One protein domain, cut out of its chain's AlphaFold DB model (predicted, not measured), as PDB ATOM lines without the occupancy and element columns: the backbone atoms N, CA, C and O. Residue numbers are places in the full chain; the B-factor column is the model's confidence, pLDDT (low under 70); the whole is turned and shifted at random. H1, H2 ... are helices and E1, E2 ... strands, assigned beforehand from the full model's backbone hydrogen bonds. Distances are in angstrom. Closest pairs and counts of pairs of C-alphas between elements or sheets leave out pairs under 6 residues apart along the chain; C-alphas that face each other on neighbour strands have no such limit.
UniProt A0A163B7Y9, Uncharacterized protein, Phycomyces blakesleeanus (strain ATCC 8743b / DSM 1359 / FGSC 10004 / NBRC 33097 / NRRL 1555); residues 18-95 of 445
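AT A GLANCE: This is residues 18 to 95 of the 445 residues of an uncharacterized protein of Phycomyces blakesleeanus (strain ATCC 8743b / DSM 1359 / FGSC 10004 / NBRC 33097 / NRRL 1555) (UniProt A0A163B7Y9). The model is a loose, open ring: H2 and H3 make a V with residues 44 to 50 sticking out at its point, a three-strand sheet follows H3, and residues 18 to 19 pair parallel with E3. The 78 printed residues hold H1, H2, H3, E1, E2, E3 in that order, a mixed class, with E1, E2, E3 an antiparallel meander, each strand beside the one before. The radius of gyration of the C-alphas is 14.6 A, the spans 46 by 28 by 25 A.

HOW THE PARTS SIT: Start at H1, residues 23 to 28, which touches H2, residues 30 to 42, only at the corner; the closest C-alphas, Ile 26 and Leu 33, are 5.2 A apart. H2 and H3, residues 49 to 64, are near each other, 8.4 A at the closest C-alphas. In H2 and H3 every O i to N i+4 pair is within hydrogen-bond range, in H1 1 of 2. H3 is not on the sheet. E1, residues 68 to 70, and E2, residues 77 to 84, form a hairpin, with N 79 and O 70 2.8 A apart. E2 and E3, residues 87 to 94, form another, with N 80 and O 91 2.8 A apart.

IN THESE COORDINATES: Find C-alpha 23 at (180.983, 146.641, 101.376), where H1 begins. H2 runs 18.6 A, H3 22.0 A, E2 21.8 A and E3 22.5 A, ending at C-alpha 94 (182.606, 143.726, 113.838).

THE WHOLE: The C-alphas of Asp 46 and Arg 86 are farthest apart, 47.1 A. The printed part has no cut, no link is long, and pLDDT is under 70 at 13 residues, among them 45 to 47.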
ATOM      1  N   ALA A  18     178.155 136.190 114.805       62.22
ATOM      2  CA  ALA A  18     179.024 137.327 114.504       62.22
ATOM      3  C   ALA A  18     178.813 137.750 113.042       62.22
ATOM      4  O   ALA A  18     179.201 137.040 112.114       62.22
ATOM      5  N   HIS A  19     178.173 138.898 112.830       65.50
ATOM      6  CA  HIS A  19     177.982 139.470 111.504       65.50
ATOM      7  C   HIS A  19     179.171 140.370 111.158       65.50
ATOM      8  O   HIS A  19     179.519 141.301 111.889       65.50
ATOM      9  N   GLN A  20     179.787 140.102 110.010       68.19
ATOM     10  CA  GLN A  20     180.819 140.951 109.421       68.19
ATOM     11  C   GLN A  20     180.232 141.646 108.189       68.19
ATOM     12  O   GLN A  20     180.431 141.156 107.077       68.19
ATOM     13  N   PRO A  21     179.472 142.745 108.366       70.12
ATOM     14  CA  PRO A  21     178.919 143.474 107.235       70.12
ATOM     15  C   PRO A  21     180.057 143.967 106.337       70.12
ATOM     16  O   PRO A  21     180.969 144.677 106.769       70.12
ATOM     17  N   GLY A  22     180.016 143.552 105.076       70.06
ATOM     18  CA  GLY A  22     180.970 143.917 104.046       70.06
ATOM     19  C   GLY A  22     180.472 145.074 103.187       70.06
ATOM     20  O   GLY A  22     179.306 145.464 103.203       70.06
ATOM     21  N   ALA A  23     181.356 145.598 102.335       68.75
ATOM     22  CA  ALA A  23     180.983 146.641 101.376       68.75
ATOM     23  C   ALA A  23     179.857 146.202 100.415       68.75
ATOM     24  O   ALA A  23     179.142 147.049  99.889       68.75
ATOM     25  N   GLN A  24     179.693 144.894 100.193       71.06
ATOM     26  CA  GLN A  24     178.618 144.346  99.363       71.06
ATOM     27  C   GLN A  24     177.237 144.517 100.006       71.06
ATOM     28  O   GLN A  24     176.273 144.754  99.283       71.06
ATOM     29  N   ASP A  25     177.142 144.463 101.334       76.06
ATOM     30  CA  ASP A  25     175.865 144.579 102.050       76.06
ATOM     31  C   ASP A  25     175.303 146.001 101.952       76.06
ATOM     32  O   ASP A  25     174.103 146.188 101.786       76.06
ATOM     33  N   ILE A  26     176.187 147.004 101.893       76.44
ATOM     34  CA  ILE A  26     175.821 148.404 101.624       76.44
ATOM     35  C   ILE A  26     175.231 148.568 100.218       76.44
ATOM     36  O   ILE A  26     174.416 149.449 100.001       76.44
ATOM     37  N   LEU A  27     175.674 147.777  99.236       67.69
ATOM     38  CA  LEU A  27     175.232 147.917  97.843       67.69
ATOM     39  C   LEU A  27     173.947 147.144  97.537       67.69
ATOM     40  O   LEU A  27     173.268 147.479  96.567       67.69
ATOM     41  N   ARG A  28     173.655 146.095  98.312       77.88
ATOM     42  CA  ARG A  28     172.462 145.254  98.139       77.88
ATOM     43  C   ARG A  28     171.209 145.911  98.699       77.88
ATOM     44  O   ARG A  28     170.132 145.693  98.156       77.88
ATOM     45  N   ASP A  29     171.365 146.712  99.745       77.50
ATOM     46  CA  ASP A  29     170.273 147.425 100.387       77.50
ATOM     47  C   ASP A  29     170.258 148.893  99.934       77.50
ATOM     48  O   ASP A  29     171.215 149.645 100.135       77.50
ATOM     49  N   GLN A  30     169.172 149.291  99.268       74.56
ATOM     50  CA  GLN A  30     169.037 150.617  98.671       74.56
ATOM     51  C   GLN A  30     168.977 151.734  99.727       74.56
ATOM     52  O   GLN A  30     169.529 152.813  99.484       74.56
ATOM     53  N   ASP A  31     168.373 151.473 100.885       79.56
ATOM     54  CA  ASP A  31     168.207 152.452 101.960       79.56
ATOM     55  C   ASP A  31     169.538 152.639 102.706       79.56
ATOM     56  O   ASP A  31     170.000 153.765 102.925       79.56
ATOM     57  N   VAL A  32     170.248 151.540 102.983       81.69
ATOM     58  CA  VAL A  32     171.608 151.573 103.555       81.69
ATOM     59  C   VAL A  32     172.588 152.273 102.606       81.69
ATOM     60  O   VAL A  32     173.448 153.050 103.041       81.69
ATOM     61  N   LEU A  33     172.449 152.062 101.293       75.56
ATOM     62  CA  LEU A  33     173.255 152.732 100.275       75.56
ATOM     63  C   LEU A  33     173.025 154.247 100.245       75.56
ATOM     64  O   LEU A  33     173.963 155.017 100.003       75.56
ATOM     65  N   GLU A  34     171.786 154.689 100.450       80.56
ATOM     66  CA  GLU A  34     171.440 156.105 100.515       80.56
ATOM     67  C   GLU A  34     172.045 156.770 101.755       80.56
ATOM     68  O   GLU A  34     172.738 157.784 101.622       80.56
ATOM     69  N   ILE A  35     171.925 156.135 102.924       83.06
ATOM     70  CA  ILE A  35     172.574 156.583 104.165       83.06
ATOM     71  C   ILE A  35     174.094 156.686 103.969       83.06
ATOM     72  O   ILE A  35     174.699 157.717 104.276       83.06
ATOM     73  N   PHE A  36     174.725 155.671 103.372       81.31
ATOM     74  CA  PHE A  36     176.160 155.694 103.080       81.31
ATOM     75  C   PHE A  36     176.561 156.881 102.186       81.31
ATOM     76  O   PHE A  36     177.590 157.529 102.415       81.31
ATOM     77  N   ARG A  37     175.753 157.204 101.168       80.50
ATOM     78  CA  ARG A  37     175.998 158.349 100.275       80.50
ATOM     79  C   ARG A  37     175.854 159.680 101.003       80.50
ATOM     80  O   ARG A  37     176.702 160.548 100.792       80.50
ATOM     81  N   LEU A  38     174.843 159.824 101.860       81.12
ATOM     82  CA  LEU A  38     174.641 161.020 102.678       81.12
ATOM     83  C   LEU A  38     175.835 161.251 103.613       81.12
ATOM     84  O   LEU A  38     176.404 162.342 103.616       81.12
ATOM     85  N   ILE A  39     176.304 160.210 104.307       81.50
ATOM     86  CA  ILE A  39     177.491 160.288 105.174       81.50
ATOM     87  C   ILE A  39     178.732 160.699 104.362       81.50
ATOM     88  O   ILE A  39     179.463 161.608 104.755       81.50
ATOM     89  N   LYS A  40     178.961 160.098 103.184       82.00
ATOM     90  CA  LYS A  40     180.078 160.481 102.297       82.00
ATOM     91  C   LYS A  40     179.966 161.909 101.767       82.00
ATOM     92  O   LYS A  40     180.996 162.530 101.518       82.00
ATOM     93  N   GLN A  41     178.757 162.424 101.566       78.06
ATOM     94  CA  GLN A  41     178.538 163.808 101.161       78.06
ATOM     95  C   GLN A  41     178.845 164.779 102.304       78.06
ATOM     96  O   GLN A  41     179.518 165.776 102.065       78.06
ATOM     97  N   ILE A  42     178.421 164.468 103.532       75.88
ATOM     98  CA  ILE A  42     178.742 165.265 104.726       75.88
ATOM     99  C   ILE A  42     180.262 165.348 104.908       75.88
ATOM    100  O   ILE A  42     180.799 166.443 105.044       75.88
ATOM    101  N   LEU A  43     180.964 164.218 104.786       75.25
ATOM    102  CA  LEU A  43     182.426 164.149 104.894       75.25
ATOM    103  C   LEU A  43     183.185 164.943 103.813       75.25
ATOM    104  O   LEU A  43     184.367 165.219 103.988       75.25
ATOM    105  N   ARG A  44     182.546 165.292 102.688       77.31
ATOM    106  CA  ARG A  44     183.164 166.083 101.605       77.31
ATOM    107  C   ARG A  44     183.079 167.596 101.820       77.31
ATOM    108  O   ARG A  44     183.769 168.320 101.113       77.31
ATOM    109  N   HIS A  45     182.222 168.065 102.725       66.19
ATOM    110  CA  HIS A  45     181.959 169.487 102.976       66.19
ATOM    111  C   HIS A  45     182.525 169.920 104.338       66.19
ATOM    112  O   HIS A  45     181.769 170.412 105.173       66.19
ATOM    113  N   ASP A  46     183.826 169.689 104.536       62.69
ATOM    114  CA  ASP A  46     184.572 169.812 105.797       62.69
ATOM    115  C   ASP A  46     184.034 168.925 106.931       62.69
ATOM    116  O   ASP A  46     182.979 169.151 107.531       62.69
ATOM    117  N   ALA A  47     184.792 167.864 107.212       65.88
ATOM    118  CA  ALA A  47     184.523 166.901 108.270       65.88
ATOM    119  C   ALA A  47     184.923 167.479 109.636       65.88
ATOM    120  O   ALA A  47     185.925 167.088 110.228       65.88
ATOM    121  N   ASP A  48     184.138 168.436 110.113       80.50
ATOM    122  CA  ASP A  48     184.282 169.005 111.447       80.50
ATOM    123  C   ASP A  48     183.834 167.993 112.533       80.50
ATOM    124  O   ASP A  48     182.751 167.400 112.404       80.50
ATOM    125  N   PRO A  49     184.633 167.755 113.596       79.88
ATOM    126  CA  PRO A  49     184.282 166.837 114.679       79.88
ATOM    127  C   PRO A  49     182.922 167.113 115.323       79.88
ATOM    128  O   PRO A  49     182.216 166.159 115.657       79.88
ATOM    129  N   GLU A  50     182.514 168.377 115.460       77.75
ATOM    130  CA  GLU A  50     181.213 168.724 116.041       77.75
ATOM    131  C   GLU A  50     180.067 168.270 115.125       77.75
ATOM    132  O   GLU A  50     179.107 167.626 115.563       77.75
ATOM    133  N   ARG A  51     180.202 168.511 113.820       76.88
ATOM    134  CA  ARG A  51     179.252 168.028 112.811       76.88
ATOM    135  C   ARG A  51     179.163 166.500 112.767       76.88
ATOM    136  O   ARG A  51     178.065 165.958 112.620       76.88
ATOM    137  N   LEU A  52     180.289 165.801 112.908       80.19
ATOM    138  CA  LEU A  52     180.324 164.337 112.971       80.19
ATOM    139  C   LEU A  52     179.706 163.794 114.262       80.19
ATOM    140  O   LEU A  52     178.992 162.793 114.208       80.19
ATOM    141  N   ALA A  53     179.914 164.467 115.394       77.81
ATOM    142  CA  ALA A  53     179.287 164.112 116.663       77.81
ATOM    143  C   ALA A  53     177.758 164.241 116.590       77.81
ATOM    144  O   ALA A  53     177.052 163.329 117.016       77.81
ATOM    145  N   ARG A  54     177.235 165.314 115.975       79.88
ATOM    146  CA  ARG A  54     175.787 165.483 115.742       79.88
ATOM    147  C   ARG A  54     175.222 164.404 114.818       79.88
ATOM    148  O   ARG A  54     174.170 163.850 115.111       79.88
ATOM    149  N   LEU A  55     175.925 164.072 113.732       81.56
ATOM    150  CA  LEU A  55     175.531 162.983 112.832       81.56
ATOM    151  C   LEU A  55     175.460 161.643 113.574       81.56
ATOM    152  O   LEU A  55     174.481 160.913 113.427       81.56
ATOM    153  N   LEU A  56     176.478 161.336 114.382       80.94
ATOM    154  CA  LEU A  56     176.510 160.123 115.189       80.94
ATOM    155  C   LEU A  56     175.354 160.118 116.197       80.94
ATOM    156  O   LEU A  56     174.610 159.146 116.252       80.94
ATOM    157  N   PHE A  57     175.135 161.219 116.919       79.56
ATOM    158  CA  PHE A  57     174.007 161.368 117.837       79.56
ATOM    159  C   PHE A  57     172.663 161.114 117.144       79.56
ATOM    160  O   PHE A  57     171.871 160.335 117.661       79.56
ATOM    161  N   CYS A  58     172.422 161.684 115.957       78.25
ATOM    162  CA  CYS A  58     171.184 161.455 115.205       78.25
ATOM    163  C   CYS A  58     170.957 159.973 114.885       78.25
ATOM    164  O   CYS A  58     169.839 159.485 115.024       78.25
ATOM    165  N   VAL A  59     172.007 159.251 114.476       81.12
ATOM    166  CA  VAL A  59     171.916 157.809 114.194       81.12
ATOM    167  C   VAL A  59     171.577 157.033 115.468       81.12
ATOM    168  O   VAL A  59     170.678 156.201 115.453       81.12
ATOM    169  N   PHE A  60     172.253 157.321 116.583       79.25
ATOM    170  CA  PHE A  60     171.990 156.647 117.858       79.25
ATOM    171  C   PHE A  60     170.596 156.971 118.411       79.25
ATOM    172  O   PHE A  60     169.918 156.069 118.897       79.25
ATOM    173  N   TYR A  61     170.156 158.226 118.305       78.88
ATOM    174  CA  TYR A  61     168.838 158.675 118.748       78.88
ATOM    175  C   TYR A  61     167.722 157.992 117.951       78.88
ATOM    176  O   TYR A  61     166.795 157.453 118.543       78.88
ATOM    177  N   ALA A  62     167.854 157.919 116.622       76.88
ATOM    178  CA  ALA A  62     166.883 157.235 115.766       76.88
ATOM    179  C   ALA A  62     166.797 155.721 116.032       76.88
ATOM    180  O   ALA A  62     165.739 155.123 115.863       76.88
ATOM    181  N   LEU A  63     167.902 155.089 116.444       75.94
ATOM    182  CA  LEU A  63     167.929 153.662 116.787       75.94
ATOM    183  C   LEU A  63     167.377 153.370 118.192       75.94
ATOM    184  O   LEU A  63     166.843 152.283 118.414       75.94
ATOM    185  N   GLY A  64     167.517 154.317 119.126       65.81
ATOM    186  CA  GLY A  64     167.286 154.115 120.560       65.81
ATOM    187  C   GLY A  64     165.873 153.670 120.940       65.81
ATOM    188  O   GLY A  64     165.722 152.920 121.901       65.81
ATOM    189  N   ASP A  65     164.859 154.052 120.160       63.50
ATOM    190  CA  ASP A  65     163.461 153.698 120.446       63.50
ATOM    191  C   ASP A  65     163.106 152.259 120.039       63.50
ATOM    192  O   ASP A  65     162.155 151.676 120.556       63.50
ATOM    193  N   SER A  66     163.859 151.670 119.103       70.38
ATOM    194  CA  SER A  66     163.502 150.392 118.464       70.38
ATOM    195  C   SER A  66     164.509 149.272 118.713       70.38
ATOM    196  O   SER A  66     164.163 148.096 118.602       70.38
ATOM    197  N   VAL A  67     165.765 149.608 119.021       77.50
ATOM    198  CA  VAL A  67     166.866 148.643 119.070       77.50
ATOM    199  C   VAL A  67     167.745 148.897 120.288       77.50
ATOM    200  O   VAL A  67     168.347 149.957 120.431       77.50
ATOM    201  N   GLN A  68     167.885 147.889 121.150       81.56
ATOM    202  CA  GLN A  68     168.851 147.938 122.244       81.56
ATOM    203  C   GLN A  68     170.226 147.530 121.725       81.56
ATOM    204  O   GLN A  68     170.397 146.432 121.199       81.56
ATOM    205  N   PHE A  69     171.229 148.386 121.894       87.38
ATOM    206  CA  PHE A  69     172.596 148.047 121.524       87.38
ATOM    207  C   PHE A  69     173.620 148.688 122.457       87.38
ATOM    208  O   PHE A  69     173.341 149.651 123.166       87.38
ATOM    209  N   SER A  70     174.820 148.120 122.477       83.94
ATOM    210  CA  SER A  70     175.933 148.585 123.301       83.94
ATOM    211  C   SER A  70     177.251 148.378 122.566       83.94
ATOM    212  O   SER A  70     177.430 147.352 121.912       83.94
ATOM    213  N   LYS A  71     178.183 149.327 122.696       84.00
ATOM    214  CA  LYS A  71     179.583 149.157 122.292       84.00
ATOM    215  C   LYS A  71     180.420 148.961 123.565       84.00
ATOM    216  O   LYS A  71     180.611 149.946 124.281       84.00
ATOM    217  N   PRO A  72     180.877 147.735 123.882       81.44
ATOM    218  CA  PRO A  72     181.749 147.506 125.028       81.44
ATOM    219  C   PRO A  72     183.036 148.331 124.928       81.44
ATOM    220  O   PRO A  72     183.547 148.595 123.835       81.44
ATOM    221  N   ALA A  73     183.557 148.760 126.077       74.00
ATOM    222  CA  ALA A  73     184.816 149.491 126.126       74.00
ATOM    223  C   ALA A  73     185.959 148.607 125.603       74.00
ATOM    224  O   ALA A  73     186.004 147.417 125.892       74.00
ATOM    225  N   HIS A  74     186.884 149.199 124.845       77.62
ATOM    226  CA  HIS A  74     188.069 148.537 124.270       77.62
ATOM    227  C   HIS A  74     187.805 147.448 123.212       77.62
ATOM    228  O   HIS A  74     188.751 146.999 122.560       77.62
ATOM    229  N   GLU A  75     186.549 147.082 122.950       79.62
ATOM    230  CA  GLU A  75     186.198 146.108 121.920       79.62
ATOM    231  C   GLU A  75     185.927 146.760 120.555       79.62
ATOM    232  O   GLU A  75     185.377 147.858 120.433       79.62
ATOM    233  N   ASN A  76     186.284 146.039 119.490       79.56
ATOM    234  CA  ASN A  76     185.997 146.417 118.104       79.56
ATOM    235  C   ASN A  76     184.634 145.879 117.642       79.56
ATOM    236  O   ASN A  76     184.497 145.485 116.487       79.56
ATOM    237  N   MET A  77     183.630 145.812 118.516       83.56
ATOM    238  CA  MET A  77     182.310 145.311 118.133       83.56
ATOM    239  C   MET A  77     181.164 146.113 118.738       83.56
ATOM    240  O   MET A  77     181.297 146.738 119.788       83.56
ATOM    241  N   VAL A  78     180.031 146.098 118.042       85.69
ATOM    242  CA  VAL A  78     178.750 146.608 118.535       85.69
ATOM    243  C   VAL A  78     177.822 145.424 118.745       85.69
ATOM    244  O   VAL A  78     177.647 144.605 117.846       85.69
ATOM    245  N   LEU A  79     177.239 145.334 119.934       85.94
ATOM    246  CA  LEU A  79     176.317 144.276 120.322       85.94
ATOM    247  C   LEU A  79     174.888 144.795 120.226       85.94
ATOM    248  O   LEU A  79     174.538 145.735 120.934       85.94
ATOM    249  N   PHE A  80     174.067 144.163 119.401       86.00
ATOM    250  CA  PHE A  80     172.635 144.406 119.281       86.00
ATOM    251  C   PHE A  80     171.876 143.323 120.043       86.00
ATOM    252  O   PHE A  80     172.153 142.136 119.880       86.00
ATOM    253  N   ARG A  81     170.925 143.732 120.877       83.19
ATOM    254  CA  ARG A  81     170.093 142.859 121.702       83.19
ATOM    255  C   ARG A  81     168.659 142.920 121.192       83.19
ATOM    256  O   ARG A  81     168.054 143.988 121.172       83.19
ATOM    257  N   ALA A  82     168.120 141.772 120.806       77.81
ATOM    258  CA  ALA A  82     166.737 141.625 120.377       77.81
ATOM    259  C   ALA A  82     166.009 140.657 121.317       77.81
ATOM    260  O   ALA A  82     166.470 139.538 121.552       77.81
ATOM    261  N   TYR A  83     164.875 141.091 121.870       74.38
ATOM    262  CA  TYR A  83     164.059 140.261 122.752       74.38
ATOM    263  C   TYR A  83     162.954 139.583 121.941       74.38
ATOM    264  O   TYR A  83     161.938 140.195 121.621       74.38
ATOM    265  N   THR A  84     163.133 138.310 121.594       71.25
ATOM    266  CA  THR A  84     162.121 137.544 120.854       71.25
ATOM    267  C   THR A  84     161.345 136.652 121.813       71.25
ATOM    268  O   THR A  84     161.565 135.445 121.841       71.25
ATOM    269  N   GLY A  85     160.471 137.247 122.636       67.88
ATOM    270  CA  GLY A  85     159.440 136.592 123.465       67.88
ATOM    271  C   GLY A  85     159.893 135.616 124.571       67.88
ATOM    272  O   GLY A  85     159.359 135.666 125.673       67.88
ATOM    273  N   ARG A  86     160.845 134.714 124.304       63.50
ATOM    274  CA  ARG A  86     161.372 133.686 125.221       63.50
ATOM    275  C   ARG A  86     162.903 133.578 125.234       63.50
ATOM    276  O   ARG A  86     163.429 132.820 126.040       63.50
ATOM    277  N   SER A  87     163.617 134.298 124.365       69.25
ATOM    278  CA  SER A  87     165.084 134.275 124.306       69.25
ATOM    279  C   SER A  87     165.655 135.655 123.980       69.25
ATOM    280  O   SER A  87     165.038 136.432 123.245       69.25
ATOM    281  N   LEU A  88     166.831 135.942 124.539       74.31
ATOM    282  CA  LEU A  88     167.632 137.116 124.216       74.31
ATOM    283  C   LEU A  88     168.584 136.748 123.073       74.31
ATOM    284  O   LEU A  88     169.546 136.013 123.285       74.31
ATOM    285  N   LEU A  89     168.329 137.277 121.877       77.50
ATOM    286  CA  LEU A  89     169.246 137.153 120.748       77.50
ATOM    287  C   LEU A  89     170.255 138.297 120.786       77.50
ATOM    288  O   LEU A  89     169.881 139.468 120.902       77.50
ATOM    289  N   VAL A  90     171.538 137.950 120.683       79.81
ATOM    290  CA  VAL A  90     172.632 138.920 120.630       79.81
ATOM    291  C   VAL A  90     173.343 138.806 119.289       79.81
ATOM    292  O   VAL A  90     173.968 137.789 118.986       79.81
ATOM    293  N   HIS A  91     173.255 139.869 118.493       80.69
ATOM    294  CA  HIS A  91     173.985 140.008 117.239       80.69
ATOM    295  C   HIS A  91     175.213 140.885 117.469       80.69
ATOM    296  O   HIS A  91     175.096 141.993 117.989       80.69
ATOM    297  N   ALA A  92     176.390 140.408 117.071       83.31
ATOM    298  CA  ALA A  92     177.624 141.181 117.156       83.31
ATOM    299  C   ALA A  92     178.026 141.675 115.765       83.31
ATOM    300  O   ALA A  92     178.087 140.883 114.825       83.31
ATOM    301  N   VAL A  93     178.318 142.969 115.641       84.25
ATOM    302  CA  VAL A  93     178.835 143.590 114.416       84.25
ATOM    303  C   VAL A  93     180.288 143.984 114.619       84.25
ATOM    304  O   VAL A  93     180.594 144.817 115.474       84.25
ATOM    305  N   GLN A  94     181.178 143.414 113.808       82.12
ATOM    306  CA  GLN A  94     182.606 143.726 113.838       82.12
ATOM    307  C   GLN A  94     182.880 145.095 113.196       82.12
ATOM    308  O   GLN A  94     182.585 145.322 112.024       82.12
ATOM    309  N   LEU A  95     183.492 146.003 113.954       78.25
ATOM    310  CA  LEU A  95     183.965 147.299 113.475       78.25
ATOM    311  C   LEU A  95     185.372 147.187 112.850       78.25
ATOM    312  O   LEU A  95     186.133 146.271 113.189       78.25
TER     313      LEU A  95